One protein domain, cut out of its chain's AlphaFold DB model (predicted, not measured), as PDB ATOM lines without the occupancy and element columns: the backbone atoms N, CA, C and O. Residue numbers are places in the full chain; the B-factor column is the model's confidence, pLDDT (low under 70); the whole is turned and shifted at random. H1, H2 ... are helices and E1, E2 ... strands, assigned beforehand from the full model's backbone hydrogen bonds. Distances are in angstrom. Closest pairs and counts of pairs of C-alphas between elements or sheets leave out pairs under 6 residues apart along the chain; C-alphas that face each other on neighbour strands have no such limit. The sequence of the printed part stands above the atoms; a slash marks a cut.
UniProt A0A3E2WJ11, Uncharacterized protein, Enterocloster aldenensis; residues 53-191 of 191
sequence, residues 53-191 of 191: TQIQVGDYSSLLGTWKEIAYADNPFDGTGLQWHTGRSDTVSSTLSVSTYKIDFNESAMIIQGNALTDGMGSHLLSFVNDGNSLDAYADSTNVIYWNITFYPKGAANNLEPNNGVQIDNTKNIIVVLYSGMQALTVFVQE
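Overview. This is residues 53 to 191 of the 191 residues of an uncharacterized protein of Enterocloster aldenensis (UniProt A0A3E2WJ11). One long sheet curls and folds back on itself like part of a barrel, with E2, E1, E11, E10, E9 and E8 as one wall, E6, E5, E4 and E3 as the wall facing it, and E7 as the hinge. Trp 67 of E1 comes near Leu 96 of E3, their C-alphas 5.9 A apart, while E2 is an edge strand beyond E1, and the short helix H1 only grazes the sheet. The printed part has 139 residues, with H1 first and then strands E1 to E11; under half of the residues are in named elements, and the class is mostly strand. The sheet is antiparallel, in the order E2, E1, E11, E10, E9, E8, E7, E6, E5, E4, E3. The whole is compact, with a radius of gyration of the C-alphas of 14.3 A and spans of 38 by 34 by 28 A.

Arrangement. H1, residues 53 to 56, only grazes the sheet; the C-alphas of Gln 56 and Phe 128 are 6.6 A apart. H1 is too short for an O i to N i+4 pair, and its one O i to N i+3 pair is not within hydrogen-bond range. E1, residues 67 to 74, bends by 60 degrees at residue 70 and forms a hairpin with E2, residues 83 to 86, where N 85 and O 72 are 2.8 A apart. E3, residues 96 to 99, begins a meander, each strand the antiparallel neighbour of the one before, that runs through E4, residues 102 to 105, E5, residues 110 to 113, E6, residues 116 to 119, E7, residues 122 to 130, E8, residues 135 to 139, E9, residues 147 to 152, and E10, residues 174 to 179, to E11, residues 184 to 190. E7 is staggered: residues 122 to 125 pair with E6, with N 124 and O 117 2.8 A apart, and residues 126 to 130 with E8, with N 127 and O 138 2.8 A apart. E11 is also the antiparallel neighbour of E1, with N 187 and O 71 2.8 A apart. The closest C-alphas of E1 and E3, those of Trp 67 and Leu 96, are 5.9 A apart.

Along the chain. H1 begins at C-alpha 53, (172.000, 155.350, 174.003). E1 is 20.0 A long, E7 24.9 A, E9 and E10 16.6 A each, and E11 20.3 A. E11 ends at C-alpha 190, (154.186, 158.433, 171.005).

Size, cuts and confidence. The two farthest C-alphas, those of Ser 61 and Asp 78, are 41.1 A apart. The printed part has no cut, and residues 153 to 173 form the long link from E9 to E10. The mean pLDDT of the printed part is 92.5; residues 140 to 143 are under 70.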
ATOM      1  N   THR A  53     170.886 155.675 173.093       96.81
ATOM      2  CA  THR A  53     172.000 155.350 174.003       96.81
ATOM      3  C   THR A  53     171.534 155.248 175.460       96.81
ATOM      4  O   THR A  53     172.033 154.402 176.197       96.81
ATOM      5  N   GLN A  54     170.558 156.065 175.879       96.38
ATOM      6  CA  GLN A  54     169.947 155.950 177.213       96.38
ATOM      7  C   GLN A  54     169.167 154.637 177.362       96.38
ATOM      8  O   GLN A  54     169.330 153.927 178.356       96.38
ATOM      9  N   ILE A  55     168.400 154.262 176.334       97.50
ATOM     10  CA  ILE A  55     167.598 153.031 176.334       97.50
ATOM     11  C   ILE A  55     168.492 151.790 176.494       97.50
ATOM     12  O   ILE A  55     168.159 150.895 177.273       97.50
ATOM     13  N   GLN A  56     169.661 151.756 175.840       96.12
ATOM     14  CA  GLN A  56     170.631 150.650 175.947       96.12
ATOM     15  C   GLN A  56     171.159 150.409 177.368       96.12
ATOM     16  O   GLN A  56     171.575 149.297 177.689       96.12
ATOM     17  N   VAL A  57     171.164 151.435 178.223       95.69
ATOM     18  CA  VAL A  57     171.619 151.329 179.619       95.69
ATOM     19  C   VAL A  57     170.459 151.253 180.617       95.69
ATOM     20  O   VAL A  57     170.684 151.323 181.824       95.69
ATOM     21  N   GLY A  58     169.226 151.078 180.128       95.94
ATOM     22  CA  GLY A  58     168.028 150.930 180.956       95.94
ATOM     23  C   GLY A  58     167.451 152.236 181.499       95.94
ATOM     24  O   GLY A  58     166.667 152.204 182.448       95.94
ATOM     25  N   ASP A  59     167.843 153.375 180.924       96.88
ATOM     26  CA  ASP A  59     167.223 154.673 181.174       96.88
ATOM     27  C   ASP A  59     166.189 154.961 180.078       96.88
ATOM     28  O   ASP A  59     166.525 155.271 178.935       96.88
ATOM     29  N   TYR A  60     164.910 154.868 180.434       97.38
ATOM     30  CA  TYR A  60     163.791 155.093 179.516       97.38
ATOM     31  C   TYR A  60     163.187 156.490 179.664       97.38
ATOM     32  O   TYR A  60     162.078 156.746 179.194       97.38
ATOM     33  N   SER A  61     163.893 157.425 180.305       96.44
ATOM     34  CA  SER A  61     163.392 158.787 180.516       96.44
ATOM     35  C   SER A  61     163.071 159.509 179.201       96.44
ATOM     36  O   SER A  61     162.127 160.293 179.149       96.44
ATOM     37  N   SER A  62     163.794 159.208 178.113       96.88
ATOM     38  CA  SER A  62     163.506 159.769 176.783       96.88
ATOM     39  C   SER A  62     162.217 159.237 176.145       96.88
ATOM     40  O   SER A  62     161.777 159.760 175.126       96.88
ATOM     41  N   LEU A  63     161.625 158.179 176.708       97.31
ATOM     42  CA  LEU A  63     160.415 157.520 176.211       97.31
ATOM     43  C   LEU A  63     159.153 157.906 177.003       97.31
ATOM     44  O   LEU A  63     158.070 157.389 176.719       97.31
ATOM     45  N   LEU A  64     159.270 158.787 178.002       96.75
ATOM     46  CA  LEU A  64     158.130 159.237 178.801       96.75
ATOM     47  C   LEU A  64     157.060 159.894 177.920       96.75
ATOM     48  O   LEU A  64     157.356 160.728 177.066       96.75
ATOM     49  N   GLY A  65     155.805 159.533 178.155       94.75
ATOM     50  CA  GLY A  65     154.658 160.023 177.401       94.75
ATOM     51  C   GLY A  65     153.584 158.952 177.276       94.75
ATOM     52  O   GLY A  65     153.679 157.881 177.879       94.75
ATOM     53  N   THR A  66     152.565 159.253 176.481       96.06
ATOM     54  CA  THR A  66     151.512 158.296 176.141       96.06
ATOM     55  C   THR A  66     151.902 157.558 174.868       96.06
ATOM     56  O   THR A  66     152.351 158.177 173.905       96.06
ATOM     57  N   TRP A  67     151.710 156.241 174.864       96.75
ATOM     58  CA  TRP A  67     151.957 155.388 173.708       96.75
ATOM     59  C   TRP A  67     150.645 154.787 173.227       96.75
ATOM     60  O   TRP A  67     149.918 154.153 173.993       96.75
ATOM     61  N   LYS A  68     150.344 154.993 171.948       95.38
ATOM     62  CA  LYS A  68     149.106 154.545 171.321       95.38
ATOM     63  C   LYS A  68     149.393 153.496 170.261       95.38
ATOM     64  O   LYS A  68     150.193 153.736 169.362       95.38
ATOM     65  N   GLU A  69     148.700 152.366 170.352       96.12
ATOM     66  CA  GLU A  69     148.666 151.352 169.298       96.12
ATOM     67  C   GLU A  69     148.030 151.946 168.031       96.12
ATOM     68  O   GLU A  69     146.925 152.497 168.079       96.12
ATOM     69  N   ILE A  70     148.740 151.858 166.907       95.31
ATOM     70  CA  ILE A  70     148.275 152.360 165.602       95.31
ATOM     71  C   ILE A  70     148.178 151.284 164.532       95.31
ATOM     72  O   ILE A  70     147.578 151.531 163.488       95.31
ATOM     73  N   ALA A  71     148.792 150.133 164.766       96.25
ATOM     74  CA  ALA A  71     148.716 148.981 163.896       96.25
ATOM     75  C   ALA A  71     149.180 147.743 164.653       96.25
ATOM     76  O   ALA A  71     149.957 147.820 165.610       96.25
ATOM     77  N   TYR A  72     148.765 146.593 164.151       95.62
ATOM     78  CA  TYR A  72     149.287 145.305 164.566       95.62
ATOM     79  C   TYR A  72     149.321 144.371 163.362       95.62
ATOM     80  O   TYR A  72     148.669 144.620 162.345       95.62
ATOM     81  N   ALA A  73     150.092 143.300 163.472       94.31
ATOM     82  CA  ALA A  73     150.026 142.204 162.526       94.31
ATOM     83  C   ALA A  73     150.095 140.869 163.251       94.31
ATOM     84  O   ALA A  73     150.799 140.735 164.253       94.31
ATOM     85  N   ASP A  74     149.378 139.887 162.732       92.88
ATOM     86  CA  ASP A  74     149.316 138.535 163.263       92.88
ATOM     87  C   ASP A  74     149.384 137.507 162.132       92.88
ATOM     88  O   ASP A  74     149.012 137.775 160.989       92.88
ATOM     89  N   ASN A  75     149.914 136.320 162.425       92.44
ATOM     90  CA  ASN A  75     149.869 135.211 161.482       92.44
ATOM     91  C   ASN A  75     148.670 134.308 161.822       92.44
ATOM     92  O   ASN A  75     148.681 133.675 162.878       92.44
ATOM     93  N   PRO A  76     147.659 134.182 160.945       90.50
ATOM     94  CA  PRO A  76     146.543 133.256 161.149       90.50
ATOM     95  C   PRO A  76     146.931 131.778 160.955       90.50
ATOM     96  O   PRO A  76     146.114 130.891 161.197       90.50
ATOM     97  N   PHE A  77     148.166 131.495 160.527       90.94
ATOM     98  CA  PHE A  77     148.705 130.161 160.241       90.94
ATOM     99  C   PHE A  77     147.957 129.400 159.130       90.94
ATOM    100  O   PHE A  77     147.975 128.171 159.085       90.94
ATOM    101  N   ASP A  78     147.349 130.125 158.190       93.31
ATOM    102  CA  ASP A  78     146.618 129.583 157.034       93.31
ATOM    103  C   ASP A  78     147.437 129.593 155.722       93.31
ATOM    104  O   ASP A  78     146.931 129.246 154.655       93.31
ATOM    105  N   GLY A  79     148.715 129.981 155.801       92.00
ATOM    106  CA  GLY A  79     149.624 130.092 154.657       92.00
ATOM    107  C   GLY A  79     149.665 131.472 153.993       92.00
ATOM    108  O   GLY A  79     150.463 131.659 153.077       92.00
ATOM    109  N   THR A  80     148.877 132.447 154.455       90.38
ATOM    110  CA  THR A  80     148.884 133.825 153.923       90.38
ATOM    111  C   THR A  80     149.985 134.715 154.513       90.38
ATOM    112  O   THR A  80     150.251 135.797 153.990       90.38
ATOM    113  N   GLY A  81     150.669 134.247 155.564       90.06
ATOM    114  CA  GLY A  81     151.705 135.002 156.275       90.06
ATOM    115  C   GLY A  81     151.121 136.049 157.228       90.06
ATOM    116  O   GLY A  81     149.938 136.004 157.554       90.06
ATOM    117  N   LEU A  82     151.956 136.988 157.682       91.25
ATOM    118  CA  LEU A  82     151.534 138.087 158.561       91.25
ATOM    119  C   LEU A  82     150.456 138.942 157.888       91.25
ATOM    120  O   LEU A  82     150.682 139.468 156.802       91.25
ATOM    121  N   GLN A  83     149.316 139.118 158.543       94.50
ATOM    122  CA  GLN A  83     148.241 140.003 158.106       94.50
ATOM    123  C   GLN A  83     148.289 141.286 158.921       94.50
ATOM    124  O   GLN A  83     148.314 141.239 160.145       94.50
ATOM    125  N   TRP A  84     148.321 142.432 158.245       95.69
ATOM    126  CA  TRP A  84     148.409 143.737 158.894       95.69
ATOM    127  C   TRP A  84     147.033 144.353 159.133       95.69
ATOM    128  O   TRP A  84     146.120 144.211 158.326       95.69
ATOM    129  N   HIS A  85     146.896 145.111 160.211       94.94
ATOM    130  CA  HIS A  85     145.645 145.758 160.590       94.94
ATOM    131  C   HIS A  85     145.926 147.197 161.016       94.94
ATOM    132  O   HIS A  85     146.937 147.478 161.661       94.94
ATOM    133  N   THR A  86     145.047 148.128 160.634       94.62
ATOM    134  CA  THR A  86     145.142 149.533 161.067       94.62
ATOM    135  C   THR A  86     144.441 149.718 162.402       94.62
ATOM    136  O   THR A  86     143.340 149.218 162.610       94.62
ATOM    137  N   GLY A  87     145.030 150.547 163.252       89.88
ATOM    138  CA  GLY A  87     144.483 150.920 164.540       89.88
ATOM    139  C   GLY A  87     144.752 149.866 165.602       89.88
ATOM    140  O   GLY A  87     145.758 149.162 165.576       89.88
ATOM    141  N   ARG A  88     143.839 149.825 166.563       86.75
ATOM    142  CA  ARG A  88     143.874 148.956 167.730       86.75
ATOM    143  C   ARG A  88     142.954 147.766 167.473       86.75
ATOM    144  O   ARG A  88     141.867 147.968 166.941       86.75
ATOM    145  N   SER A  89     143.355 146.559 167.866       79.06
ATOM    146  CA  SER A  89     142.470 145.389 167.756       79.06
ATOM    147  C   SER A  89     141.173 145.584 168.559       79.06
ATOM    148  O   SER A  89     141.204 145.934 169.748       79.06
ATOM    149  N   ASP A  90     140.034 145.324 167.909       71.62
ATOM    150  CA  ASP A  90     138.690 145.409 168.500       71.62
ATOM    151  C   ASP A  90     138.442 144.339 169.577       71.62
ATOM    152  O   ASP A  90     137.554 144.487 170.417       71.62
ATOM    153  N   THR A  91     139.214 143.249 169.558       71.56
ATOM    154  CA  THR A  91     139.032 142.103 170.458       71.56
ATOM    155  C   THR A  91     140.054 142.069 171.583       71.56
ATOM    156  O   THR A  91     139.690 141.764 172.719       71.56
ATOM    157  N   VAL A  92     141.322 142.383 171.296       73.75
ATOM    158  CA  VAL A  92     142.398 142.331 172.292       73.75
ATOM    159  C   VAL A  92     143.302 143.536 172.163       73.75
ATOM    160  O   VAL A  92     144.126 143.652 171.265       73.75
ATOM    161  N   SER A  93     143.115 144.432 173.117       81.75
ATOM    162  CA  SER A  93     143.830 145.687 173.247       81.75
ATOM    163  C   SER A  93     145.288 145.569 173.600       81.75
ATOM    164  O   SER A  93     145.509 145.150 174.734       81.75
ATOM    165  N   SER A  94     146.254 146.002 172.785       94.19
ATOM    166  CA  SER A  94     147.606 146.118 173.317       94.19
ATOM    167  C   SER A  94     147.821 147.463 174.017       94.19
ATOM    168  O   SER A  94     147.295 148.508 173.629       94.19
ATOM    169  N   THR A  95     148.574 147.438 175.110       95.81
ATOM    170  CA  THR A  95     148.921 148.614 175.907       95.81
ATOM    171  C   THR A  95     150.425 148.673 176.109       95.81
ATOM    172  O   THR A  95     151.086 147.647 176.263       95.81
ATOM    173  N   LEU A  96     150.963 149.891 176.113       97.94
ATOM    174  CA  LEU A  96     152.367 150.148 176.395       97.94
ATOM    175  C   LEU A  96     152.459 151.288 177.407       97.94
ATOM    176  O   LEU A  96     152.079 152.422 177.120       97.94
ATOM    177  N   SER A  97     152.944 150.976 178.603       97.94
ATOM    178  CA  SER A  97     153.183 151.960 179.657       97.94
ATOM    179  C   SER A  97     154.675 152.138 179.873       97.94
ATOM    180  O   SER A  97     155.409 151.163 180.027       97.94
ATOM    181  N   VAL A  98     155.124 153.389 179.922       97.94
ATOM    182  CA  VAL A  98     156.540 153.724 180.080       97.94
ATOM    183  C   VAL A  98     156.747 154.606 181.305       97.94
ATOM    184  O   VAL A  98     156.030 155.577 181.538       97.94
ATOM    185  N   SER A  99     157.765 154.265 182.084       96.81
ATOM    186  CA  SER A  99     158.328 155.074 183.165       96.81
ATOM    187  C   SER A  99     159.838 155.190 182.964       96.81
ATOM    188  O   SER A  99     160.390 154.535 182.088       96.81
ATOM    189  N   THR A 100     160.535 155.959 183.800       96.12
ATOM    190  CA  THR A 100     161.985 156.186 183.650       96.12
ATOM    191  C   THR A 100     162.834 154.914 183.722       96.12
ATOM    192  O   THR A 100     163.933 154.892 183.183       96.12
ATOM    193  N   TYR A 101     162.337 153.853 184.359       95.62
ATOM    194  CA  TYR A 101     163.074 152.604 184.580       95.62
ATOM    195  C   TYR A 101     162.320 151.357 184.117       95.62
ATOM    196  O   TYR A 101     162.824 150.252 184.303       95.62
ATOM    197  N   LYS A 102     161.112 151.504 183.557       97.38
ATOM    198  CA  LYS A 102     160.277 150.370 183.151       97.38
ATOM    199  C   LYS A 102     159.511 150.641 181.860       97.38
ATOM    200  O   LYS A 102     158.865 151.683 181.761       97.38
ATOM    201  N   ILE A 103     159.498 149.660 180.963       98.50
ATOM    202  CA  ILE A 103     158.522 149.514 179.877       98.50
ATOM    203  C   ILE A 103     157.638 148.315 180.227       98.50
ATOM    204  O   ILE A 103     158.150 147.260 180.586       98.50
ATOM    205  N   ASP A 104     156.324 148.484 180.175       98.38
ATOM    206  CA  ASP A 104     155.336 147.476 180.560       98.38
ATOM    207  C   ASP A 104     154.349 147.284 179.407       98.38
ATOM    208  O   ASP A 104     153.621 148.213 179.043       98.38
ATOM    209  N   PHE A 105     154.387 146.102 178.798       97.69
ATOM    210  CA  PHE A 105     153.546 145.719 177.675       97.69
ATOM    211  C   PHE A 105     152.432 144.781 178.142       97.69
ATOM    212  O   PHE A 105     152.693 143.771 178.802       97.69
ATOM    213  N   ASN A 106     151.197 145.102 177.747       95.19
ATOM    214  CA  ASN A 106     149.987 144.310 177.992       95.19
ATOM    215  C   ASN A 106     149.827 143.874 179.451       95.19
ATOM    216  O   ASN A 106     149.694 142.687 179.733       95.19
ATOM    217  N   GLU A 107     149.837 144.844 180.368       93.44
ATOM    218  CA  GLU A 107     149.595 144.607 181.798       93.44
ATOM    219  C   GLU A 107     150.509 143.507 182.370       93.44
ATOM    220  O   GLU A 107     150.055 142.535 182.969       93.44
ATOM    221  N   SER A 108     151.822 143.677 182.191       95.56
ATOM    222  CA  SER A 108     152.873 142.765 182.655       95.56
ATOM    223  C   SER A 108     153.005 141.443 181.891       95.56
ATOM    224  O   SER A 108     153.676 140.532 182.378       95.56
ATOM    225  N   ALA A 109     152.451 141.334 180.679       93.81
ATOM    226  CA  ALA A 109     152.766 140.215 179.786       93.81
ATOM    227  C   ALA A 109     154.260 140.190 179.407       93.81
ATOM    228  O   ALA A 109     154.861 139.121 179.304       93.81
ATOM    229  N   MET A 110     154.853 141.375 179.229       95.75
ATOM    230  CA  MET A 110     156.291 141.564 179.057       95.75
ATOM    231  C   MET A 110     156.716 142.878 179.717       95.75
ATOM    232  O   MET A 110     156.130 143.933 179.472       95.75
ATOM    233  N   ILE A 111     157.726 142.809 180.583       97.88
ATOM    234  CA  ILE A 111     158.278 143.966 181.293       97.88
ATOM    235  C   ILE A 111     159.747 144.104 180.937       97.88
ATOM    236  O   ILE A 111     160.509 143.161 181.122       97.88
ATOM    237  N   ILE A 112     160.175 145.297 180.546       98.00
ATOM    238  CA  ILE A 112     161.592 145.646 180.505       98.00
ATOM    239  C   ILE A 112     161.913 146.550 181.688       98.00
ATOM    240  O   ILE A 112     161.263 147.576 181.872       98.00
ATOM    241  N   GLN A 113     162.920 146.185 182.480       97.12
ATOM    242  CA  GLN A 113     163.434 147.001 183.576       97.12
ATOM    243  C   GLN A 113     164.963 146.908 183.628       97.12
ATOM    244  O   GLN A 113     165.531 145.820 183.741       97.12
ATOM    245  N   GLY A 114     165.646 148.054 183.559       93.50
ATOM    246  CA  GLY A 114     167.105 148.086 183.440       93.50
ATOM    247  C   GLY A 114     167.573 147.475 182.115       93.50
ATOM    248  O   GLY A 114     167.236 147.964 181.048       93.50
ATOM    249  N   ASN A 115     168.353 146.402 182.163       92.00
ATOM    250  CA  ASN A 115     168.801 145.666 180.974       92.00
ATOM    251  C   ASN A 115     168.193 144.259 180.890       92.00
ATOM    252  O   ASN A 115     168.747 143.391 180.220       92.00
ATOM    253  N   ALA A 116     167.081 144.021 181.587       94.69
ATOM    254  CA  ALA A 116     166.414 142.730 181.612       94.69
ATOM    255  C   ALA A 116     164.978 142.838 181.100       94.69
ATOM    256  O   ALA A 116     164.258 143.787 181.418       94.69
ATOM    257  N   LEU A 117     164.563 141.823 180.351       96.00
ATOM    258  CA  LEU A 117     163.182 141.567 179.973       96.00
ATOM    259  C   LEU A 117     162.642 140.442 180.853       96.00
ATOM    260  O   LEU A 117     163.293 139.416 181.011       96.00
ATOM    261  N   THR A 118     161.466 140.623 181.438       95.38
ATOM    262  CA  THR A 118     160.763 139.606 182.220       95.38
ATOM    263  C   THR A 118     159.455 139.255 181.535       95.38
ATOM    264  O   THR A 118     158.665 140.144 181.218       95.38
ATOM    265  N   ASP A 119     159.231 137.966 181.321       93.19
ATOM    266  CA  ASP A 119     158.006 137.405 180.758       93.19
ATOM    267  C   ASP A 119     157.538 136.191 181.582       93.19
ATOM    268  O   ASP A 119     158.057 135.906 182.666       93.19
ATOM    269  N   GLY A 120     156.551 135.448 181.073       90.19
ATOM    270  CA  GLY A 120     156.040 134.240 181.730       90.19
ATOM    271  C   GLY A 120     157.070 133.114 181.916       90.19
ATOM    272  O   GLY A 120     156.812 132.188 182.684       90.19
ATOM    273  N   MET A 121     158.227 133.183 181.249       89.25
ATOM    274  CA  MET A 121     159.313 132.203 181.348       89.25
ATOM    275  C   MET A 121     160.422 132.638 182.315       89.25
ATOM    276  O   MET A 121     161.306 131.837 182.624       89.25
ATOM    277  N   GLY A 122     160.378 133.872 182.821       91.56
ATOM    278  CA  GLY A 122     161.341 134.412 183.773       91.56
ATOM    279  C   GLY A 122     162.020 135.679 183.270       91.56
ATOM    280  O   GLY A 122     161.485 136.397 182.433       91.56
ATOM    281  N   SER A 123     163.190 135.976 183.836       93.50
ATOM    282  CA  SER A 123     163.976 137.165 183.503       93.50
ATOM    283  C   SER A 123     165.135 136.805 182.579       93.50
ATOM    284  O   SER A 123     165.873 135.854 182.845       93.50
ATOM    285  N   HIS A 124     165.307 137.592 181.524       92.56
ATOM    286  CA  HIS A 124     166.266 137.384 180.447       92.56
ATOM    287  C   HIS A 124     167.081 138.656 180.241       92.56
ATOM    288  O   HIS A 124     166.531 139.759 180.216       92.56
ATOM    289  N   LEU A 125     168.394 138.513 180.074       93.25
ATOM    290  CA  LEU A 125     169.252 139.651 179.764       93.25
ATOM    291  C   LEU A 125     168.986 140.120 178.328       93.25
ATOM    292  O   LEU A 125     168.955 139.309 177.400       93.25
ATOM    293  N   LEU A 126     168.822 141.428 178.147       94.62
ATOM    294  CA  LEU A 126     168.699 142.027 176.828       94.62
ATOM    295  C   LEU A 126     170.065 142.181 176.164       94.62
ATOM    296  O   LEU A 126     171.029 142.664 176.760       94.62
ATOM    297  N   SER A 127     170.098 141.821 174.890       94.25
ATOM    298  CA  SER A 127     171.105 142.236 173.927       94.25
ATOM    299  C   SER A 127     170.553 143.373 173.076       94.25
ATOM    300  O   SER A 127     169.344 143.476 172.862       94.25
ATOM    301  N   PHE A 128     171.454 144.230 172.602       95.31
ATOM    302  CA  PHE A 128     171.099 145.435 171.867       95.31
ATOM    303  C   PHE A 128     171.869 145.525 170.553       95.31
ATOM    304  O   PHE A 128     173.092 145.384 170.547       95.31
ATOM    305  N   VAL A 129     171.165 145.841 169.467       96.19
ATOM    306  CA  VAL A 129     171.761 146.197 168.172       96.19
ATOM    307  C   VAL A 129     171.333 147.621 167.844       96.19
ATOM    308  O   VAL A 129     170.153 147.901 167.675       96.19
ATOM    309  N   ASN A 130     172.304 148.533 167.811       96.00
ATOM    310  CA  ASN A 130     172.095 149.946 167.508       96.00
ATOM    311  C   ASN A 130     172.728 150.249 166.148       96.00
ATOM    312  O   ASN A 130     173.947 150.136 166.007       96.00
ATOM    313  N   ASP A 131     171.913 150.619 165.164       93.12
ATOM    314  CA  ASP A 131     172.372 150.964 163.811       93.12
ATOM    315  C   ASP A 131     172.471 152.488 163.576       93.12
ATOM    316  O   ASP A 131     172.861 152.933 162.496       93.12
ATOM    317  N   GLY A 132     172.147 153.291 164.598       89.56
ATOM    318  CA  GLY A 132     172.110 154.754 164.570       89.56
ATOM    319  C   GLY A 132     170.745 155.353 164.209       89.56
ATOM    320  O   GLY A 132     170.460 156.474 164.624       89.56
ATOM    321  N   ASN A 133     169.891 154.612 163.503       92.62
ATOM    322  CA  ASN A 133     168.534 155.019 163.130       92.62
ATOM    323  C   ASN A 133     167.463 154.302 163.953       92.62
ATOM    324  O   ASN A 133     166.348 154.797 164.084       92.62
ATOM    325  N   SER A 134     167.791 153.137 164.485       97.19
ATOM    326  CA  SER A 134     166.931 152.295 165.285       97.19
ATOM    327  C   SER A 134     167.749 151.558 166.340       97.19
ATOM    328  O   SER A 134     168.983 151.469 166.283       97.19
ATOM    329  N   LEU A 135     167.045 151.061 167.346       97.94
ATOM    330  CA  LEU A 135     167.611 150.182 168.351       97.94
ATOM    331  C   LEU A 135     166.743 148.942 168.462       97.94
ATOM    332  O   LEU A 135     165.585 149.046 168.852       97.94
ATOM    333  N   ASP A 136     167.324 147.781 168.205       96.81
ATOM    334  CA  ASP A 136     166.724 146.503 168.552       96.81
ATOM    335  C   ASP A 136     167.167 146.091 169.951       96.81
ATOM    336  O   ASP A 136     168.362 146.039 170.246       96.81
ATOM    337  N   ALA A 137     166.202 145.758 170.801       96.19
ATOM    338  CA  ALA A 137     166.400 145.085 172.073       96.19
ATOM    339  C   ALA A 137     165.757 143.701 171.997       96.19
ATOM    340  O   ALA A 137     164.566 143.565 171.720       96.19
ATOM    341  N   TYR A 138     166.535 142.656 172.240       92.19
ATOM    342  CA  TYR A 138     166.046 141.281 172.210       92.19
ATOM    343  C   TYR A 138     166.661 140.492 173.355       92.19
ATOM    344  O   TYR A 138     167.807 140.714 173.742       92.19
ATOM    345  N   ALA A 139     165.895 139.567 173.918       86.50
ATOM    346  CA  ALA A 139     166.447 138.601 174.853       86.50
ATOM    347  C   ALA A 139     167.275 137.587 174.053       86.50
ATOM    348  O   ALA A 139     166.759 137.009 173.096       86.50
ATOM    349  N   ASP A 140     168.549 137.390 174.414       66.56
ATOM    350  CA  ASP A 140     169.390 136.368 173.780       66.56
ATOM    351  C   ASP A 140     168.772 134.993 174.058       66.56
ATOM    352  O   ASP A 140     168.782 134.498 175.188       66.56
ATOM    353  N   SER A 141     168.118 134.420 173.049       57.44
ATOM    354  CA  SER A 141     167.346 133.203 173.212       57.44
ATOM    355  C   SER A 141     168.116 132.028 172.625       57.44
ATOM    356  O   SER A 141     168.162 131.841 171.412       57.44
ATOM    357  N   THR A 142     168.563 131.111 173.478       58.81
ATOM    358  CA  THR A 142     168.776 129.707 173.081       58.81
ATOM    359  C   THR A 142     167.456 128.991 172.729       58.81
ATOM    360  O   THR A 142     167.428 127.768 172.612       58.81
ATOM    361  N   ASN A 143     166.345 129.727 172.604       61.06
ATOM    362  CA  ASN A 143     164.979 129.228 172.513       61.06
ATOM    363  C   ASN A 143     164.363 129.545 171.141       61.06
ATOM    364  O   ASN A 143     164.751 130.490 170.466       61.06
ATOM    365  N   VAL A 144     163.354 128.758 170.760       74.75
ATOM    366  CA  VAL A 144     162.573 128.925 169.516       74.75
ATOM    367  C   VAL A 144     161.624 130.138 169.582       74.75
ATOM    368  O   VAL A 144     161.199 130.642 168.548       74.75
ATOM    369  N   ILE A 145     161.303 130.616 170.791       83.62
ATOM    370  CA  ILE A 145     160.380 131.729 171.060       83.62
ATOM    371  C   ILE A 145     161.154 132.864 171.734       83.62
ATOM    372  O   ILE A 145     161.911 132.618 172.674       83.62
ATOM    373  N   TYR A 146     160.943 134.091 171.265       88.06
ATOM    374  CA  TYR A 146     161.626 135.292 171.732       88.06
ATOM    375  C   TYR A 146     160.734 136.532 171.618       88.06
ATOM    376  O   TYR A 146     159.759 136.566 170.858       88.06
ATOM    377  N   TRP A 147     161.123 137.556 172.370       93.19
ATOM    378  CA  TRP A 147     160.624 138.919 172.252       93.19
ATOM    379  C   TRP A 147     161.681 139.791 171.585       93.19
ATOM    380  O   TRP A 147     162.869 139.684 171.900       93.19
ATOM    381  N   ASN A 148     161.244 140.670 170.693       94.38
ATOM    382  CA  ASN A 148     162.065 141.741 170.146       94.38
ATOM    383  C   ASN A 148     161.293 143.057 170.256       94.38
ATOM    384  O   ASN A 148     160.083 143.106 170.037       94.38
ATOM    385  N   ILE A 149     161.999 144.100 170.671       97.50
ATOM    386  CA  ILE A 149     161.467 145.441 170.818       97.50
ATOM    387  C   ILE A 149     162.357 146.357 170.001       97.50
ATOM    388  O   ILE A 149     163.545 146.480 170.300       97.50
ATOM    389  N   THR A 150     161.782 147.009 168.998       98.19
ATOM    390  CA  THR A 150     162.511 147.959 168.162       98.19
ATOM    391  C   THR A 150     162.062 149.377 168.465       98.19
ATOM    392  O   THR A 150     160.866 149.681 168.487       98.19
ATOM    393  N   PHE A 151     163.031 150.258 168.685       98.25
ATOM    394  CA  PHE A 151     162.829 151.676 168.946       98.25
ATOM    395  C   PHE A 151     163.231 152.481 167.711       98.25
ATOM    396  O   PHE A 151     164.381 152.409 167.280       98.25
ATOM    397  N   TYR A 152     162.307 153.278 167.176       97.88
ATOM    398  CA  TYR A 152     162.565 154.197 166.068       97.88
ATOM    399  C   TYR A 152     162.329 155.641 166.519       97.88
ATOM    400  O   TYR A 152     161.187 156.014 166.823       97.88
ATOM    401  N   PRO A 153     163.369 156.489 166.543       97.12
ATOM    402  CA  PRO A 153     163.200 157.917 166.723       97.12
ATOM    403  C   PRO A 153     162.361 158.521 165.596       97.12
ATOM    404  O   PRO A 153     162.361 158.053 164.456       97.12
ATOM    405  N   LYS A 154     161.667 159.611 165.903       95.56
ATOM    406  CA  LYS A 154     160.907 160.400 164.940       95.56
ATOM    407  C   LYS A 154     161.757 160.727 163.710       95.56
ATOM    408  O   LYS A 154     162.847 161.279 163.819       95.56
ATOM    409  N   GLY A 155     161.200 160.461 162.536       94.38
ATOM    410  CA  GLY A 155     161.816 160.700 161.237       94.38
ATOM    411  C   GLY A 155     162.759 159.589 160.778       94.38
ATOM    412  O   GLY A 155     163.169 159.611 159.618       94.38
ATOM    413  N   ALA A 156     163.080 158.610 161.631       95.00
ATOM    414  CA  ALA A 156     163.848 157.447 161.213       95.00
ATOM    415  C   ALA A 156     163.053 156.614 160.198       95.00
ATOM    416  O   ALA A 156     161.822 156.509 160.258       95.00
ATOM    417  N   ALA A 157     163.758 156.016 159.240       92.06
ATOM    418  CA  ALA A 157     163.171 154.959 158.431       92.06
ATOM    419  C   ALA A 157     162.912 153.743 159.332       92.06
ATOM    420  O   ALA A 157     163.754 153.404 160.162       92.06
ATOM    421  N   ASN A 158     161.762 153.096 159.160       91.12
ATOM    422  CA  ASN A 158     161.472 151.811 159.785       91.12
ATOM    423  C   ASN A 158     161.482 150.708 158.720       91.12
ATOM    424  O   ASN A 158     161.325 150.983 157.530       91.12
ATOM    425  N   ASN A 159     161.700 149.470 159.152       89.00
ATOM    426  CA  ASN A 159     161.735 148.289 158.288       89.00
ATOM    427  C   ASN A 159     160.381 147.555 158.232       89.00
ATOM    428  O   ASN A 159     160.338 146.372 157.902       89.00
ATOM    429  N   LEU A 160     159.284 148.225 158.598       91.75
ATOM    430  CA  LEU A 160     157.962 147.611 158.600       91.75
ATOM    431  C   LEU A 160     157.451 147.514 157.163       91.75
ATOM    432  O   LEU A 160     157.430 148.502 156.430       91.75
ATOM    433  N   GLU A 161     156.980 146.329 156.782       90.81
ATOM    434  CA  GLU A 161     156.478 146.048 155.434       90.81
ATOM    435  C   GLU A 161     155.005 145.600 155.468       90.81
ATOM    436  O   GLU A 161     154.709 144.409 155.319       90.81
ATOM    437  N   PRO A 162     154.040 146.519 155.677       93.56
ATOM    438  CA  PRO A 162     152.635 146.163 155.580       93.56
ATOM    439  C   PRO A 162     152.237 145.694 154.177       93.56
ATOM    440  O   PRO A 162     152.516 146.355 153.177       93.56
ATOM    441  N   ASN A 163     151.535 144.564 154.095       90.69
ATOM    442  CA  ASN A 163     151.217 143.883 152.830       90.69
ATOM    443  C   ASN A 163     149.824 144.201 152.258       90.69
ATOM    444  O   ASN A 163     149.440 143.659 151.223       90.69
ATOM    445  N   ASN A 164     149.061 145.075 152.909       91.88
ATOM    446  CA  ASN A 164     147.674 145.378 152.553       91.88
ATOM    447  C   ASN A 164     147.334 146.876 152.666       91.88
ATOM    448  O   ASN A 164     146.186 147.255 152.888       91.88
ATOM    449  N   GLY A 165     148.336 147.741 152.494       91.44
ATOM    450  CA  GLY A 165     148.143 149.189 152.401       91.44
ATOM    451  C   GLY A 165     148.048 149.930 153.736       91.44
ATOM    452  O   GLY A 165     147.939 151.155 153.708       91.44
ATOM    453  N   VAL A 166     148.146 149.241 154.879       95.50
ATOM    454  CA  VAL A 166     148.359 149.887 156.186       95.50
ATOM    455  C   VAL A 166     149.569 150.820 156.088       95.50
ATOM    456  O   VAL A 166     150.626 150.433 155.597       95.50
ATOM    457  N   GLN A 167     149.395 152.069 156.515       92.00
ATOM    458  CA  GLN A 167     150.445 153.083 156.487       92.00
ATOM    459  C   GLN A 167     150.949 153.320 157.903       92.00
ATOM    460  O   GLN A 167     150.156 153.612 158.798       92.00
ATOM    461  N   ILE A 168     152.263 153.235 158.088       92.94
ATOM    462  CA  ILE A 168     152.926 153.595 159.339       92.94
ATOM    463  C   ILE A 168     153.710 154.874 159.082       92.94
ATOM    464  O   ILE A 168     154.743 154.854 158.412       92.94
ATOM    465  N   ASP A 169     153.198 156.001 159.575       87.88
ATOM    466  CA  ASP A 169     153.937 157.254 159.490       87.88
ATOM    467  C   ASP A 169     155.117 157.242 160.468       87.88
ATOM    468  O   ASP A 169     155.030 156.709 161.572       87.88
ATOM    469  N   ASN A 170     156.236 157.837 160.059       91.44
ATOM    470  CA  ASN A 170     157.419 158.000 160.897       91.44
ATOM    471  C   ASN A 170     157.546 159.430 161.434       91.44
ATOM    472  O   ASN A 170     158.631 159.873 161.803       91.44
ATOM    473  N   THR A 171     156.451 160.192 161.481       94.12
ATOM    474  CA  THR A 171     156.469 161.588 161.948       94.12
ATOM    475  C   THR A 171     156.512 161.706 163.473       94.12
ATOM    476  O   THR A 171     156.645 162.812 164.013       94.12
ATOM    477  N   LYS A 172     156.432 160.564 164.159       95.31
ATOM    478  CA  LYS A 172     156.470 160.379 165.607       95.31
ATOM    479  C   LYS A 172     157.483 159.289 165.961       95.31
ATOM    480  O   LYS A 172     157.903 158.525 165.097       95.31
ATOM    481  N   ASN A 173     157.875 159.232 167.230       97.19
ATOM    482  CA  ASN A 173     158.639 158.100 167.749       97.19
ATOM    483  C   ASN A 173     157.778 156.827 167.668       97.19
ATOM    484  O   ASN A 173     156.590 156.885 168.001       97.19
ATOM    485  N   ILE A 174     158.371 155.704 167.262       97.75
ATOM    486  CA  ILE A 174     157.699 154.402 167.144       97.75
ATOM    487  C   ILE A 174     158.377 153.394 168.073       97.75
ATOM    488  O   ILE A 174     159.605 153.343 168.160       97.75
ATOM    489  N   ILE A 175     157.572 152.567 168.738       98.31
ATOM    490  CA  ILE A 175     158.017 151.329 169.379       98.31
ATOM    491  C   ILE A 175     157.275 150.172 168.727       98.31
ATOM    492  O   ILE A 175     156.048 150.187 168.635       98.31
ATOM    493  N   VAL A 176     158.022 149.164 168.292       98.00
ATOM    494  CA  VAL A 176     157.475 147.915 167.767       98.00
ATOM    495  C   VAL A 176     157.769 146.813 168.767       98.00
ATOM    496  O   VAL A 176     158.910 146.663 169.190       98.00
ATOM    497  N   VAL A 177     156.749 146.051 169.150       97.25
ATOM    498  CA  VAL A 177     156.887 144.872 170.011       97.25
ATOM    499  C   VAL A 177     156.537 143.641 169.187       97.25
ATOM    500  O   VAL A 177     155.411 143.530 168.715       97.25
ATOM    501  N   LEU A 178     157.486 142.724 169.022       94.88
ATOM    502  CA  LEU A 178     157.320 141.440 168.347       94.88
ATOM    503  C   LEU A 178     157.363 140.304 169.371       94.88
ATOM    504  O   LEU A 178     158.312 140.195 170.152       94.88
ATOM    505  N   TYR A 179     156.382 139.407 169.294       92.44
ATOM    506  CA  TYR A 179     156.383 138.121 169.981       92.44
ATOM    507  C   TYR A 179     156.385 136.978 168.965       92.44
ATOM    508  O   TYR A 179     155.384 136.720 168.287       92.44
ATOM    509  N   SER A 180     157.504 136.255 168.859       89.94
ATOM    510  CA  SER A 180     157.654 135.233 167.814       89.94
ATOM    511  C   SER A 180     156.806 133.981 168.050       89.94
ATOM    512  O   SER A 180     156.433 133.312 167.088       89.94
ATOM    513  N   GLY A 181     156.415 133.700 169.300       86.12
ATOM    514  CA  GLY A 181     155.602 132.528 169.651       86.12
ATOM    515  C   GLY A 181     154.210 132.525 169.011       86.12
ATOM    516  O   GLY A 181     153.689 131.460 168.693       86.12
ATOM    517  N   MET A 182     153.634 133.706 168.776       85.31
ATOM    518  CA  MET A 182     152.374 133.876 168.037       85.31
ATOM    519  C   MET A 182     152.577 134.495 166.653       85.31
ATOM    520  O   MET A 182     151.599 134.720 165.950       85.31
ATOM    521  N   GLN A 183     153.829 134.777 166.267       88.50
ATOM    522  CA  GLN A 183     154.159 135.594 165.097       88.50
ATOM    523  C   GLN A 183     153.282 136.850 165.048       88.50
ATOM    524  O   GLN A 183     152.578 137.097 164.072       88.50
ATOM    525  N   ALA A 184     153.280 137.595 166.151       91.81
ATOM    526  CA  ALA A 184     152.466 138.787 166.313       91.81
ATOM    527  C   ALA A 184     153.361 139.991 166.590       91.81
ATOM    528  O   ALA A 184     154.304 139.890 167.381       91.81
ATOM    529  N   LEU A 185     153.054 141.120 165.956       94.38
ATOM    530  CA  LEU A 185     153.714 142.392 166.205       94.38
ATOM    531  C   LEU A 185     152.696 143.496 166.495       94.38
ATOM    532  O   LEU A 185     151.598 143.512 165.939       94.38
ATOM    533  N   THR A 186     153.079 144.444 167.336       96.50
ATOM    534  CA  THR A 186     152.268 145.612 167.680       96.50
ATOM    535  C   THR A 186     153.096 146.873 167.499       96.50
ATOM    536  O   THR A 186     154.241 146.934 167.945       96.50
ATOM    537  N   VAL A 187     152.515 147.883 166.853       97.62
ATOM    538  CA  VAL A 187     153.160 149.163 166.559       97.62
ATOM    539  C   VAL A 187     152.527 150.260 167.405       97.62
ATOM    540  O   VAL A 187     151.331 150.542 167.294       97.62
ATOM    541  N   PHE A 188     153.349 150.916 168.217       97.69
ATOM    542  CA  PHE A 188     152.965 152.054 169.039       97.69
ATOM    543  C   PHE A 188     153.624 153.333 168.541       97.69
ATOM    544  O   PHE A 188     154.811 153.332 168.223       97.69
ATOM    545  N   VAL A 189     152.886 154.439 168.567       96.56
ATOM    546  CA  VAL A 189     153.440 155.790 168.394       96.56
ATOM    547  C   VAL A 189     153.308 156.590 169.676       96.56
ATOM    548  O   VAL A 189     152.337 156.437 170.421       96.56
ATOM    549  N   GLN A 190     154.267 157.477 169.909       95.88
ATOM    550  CA  GLN A 190     154.186 158.433 171.005       95.88
ATOM    551  C   GLN A 190     153.203 159.565 170.658       95.88
ATOM    552  O   GLN A 190     153.253 160.131 169.557       95.88
ATOM    553  N   GLU A 191     152.281 159.888 171.566       90.62
ATOM    554  CA  GLU A 191     151.283 160.949 171.349       90.62
ATOM    555  C   GLU A 191     151.844 162.365 171.467       90.62
ATOM    556  O   GLU A 191     152.573 162.661 172.440       90.62
TER     557      GLU A 191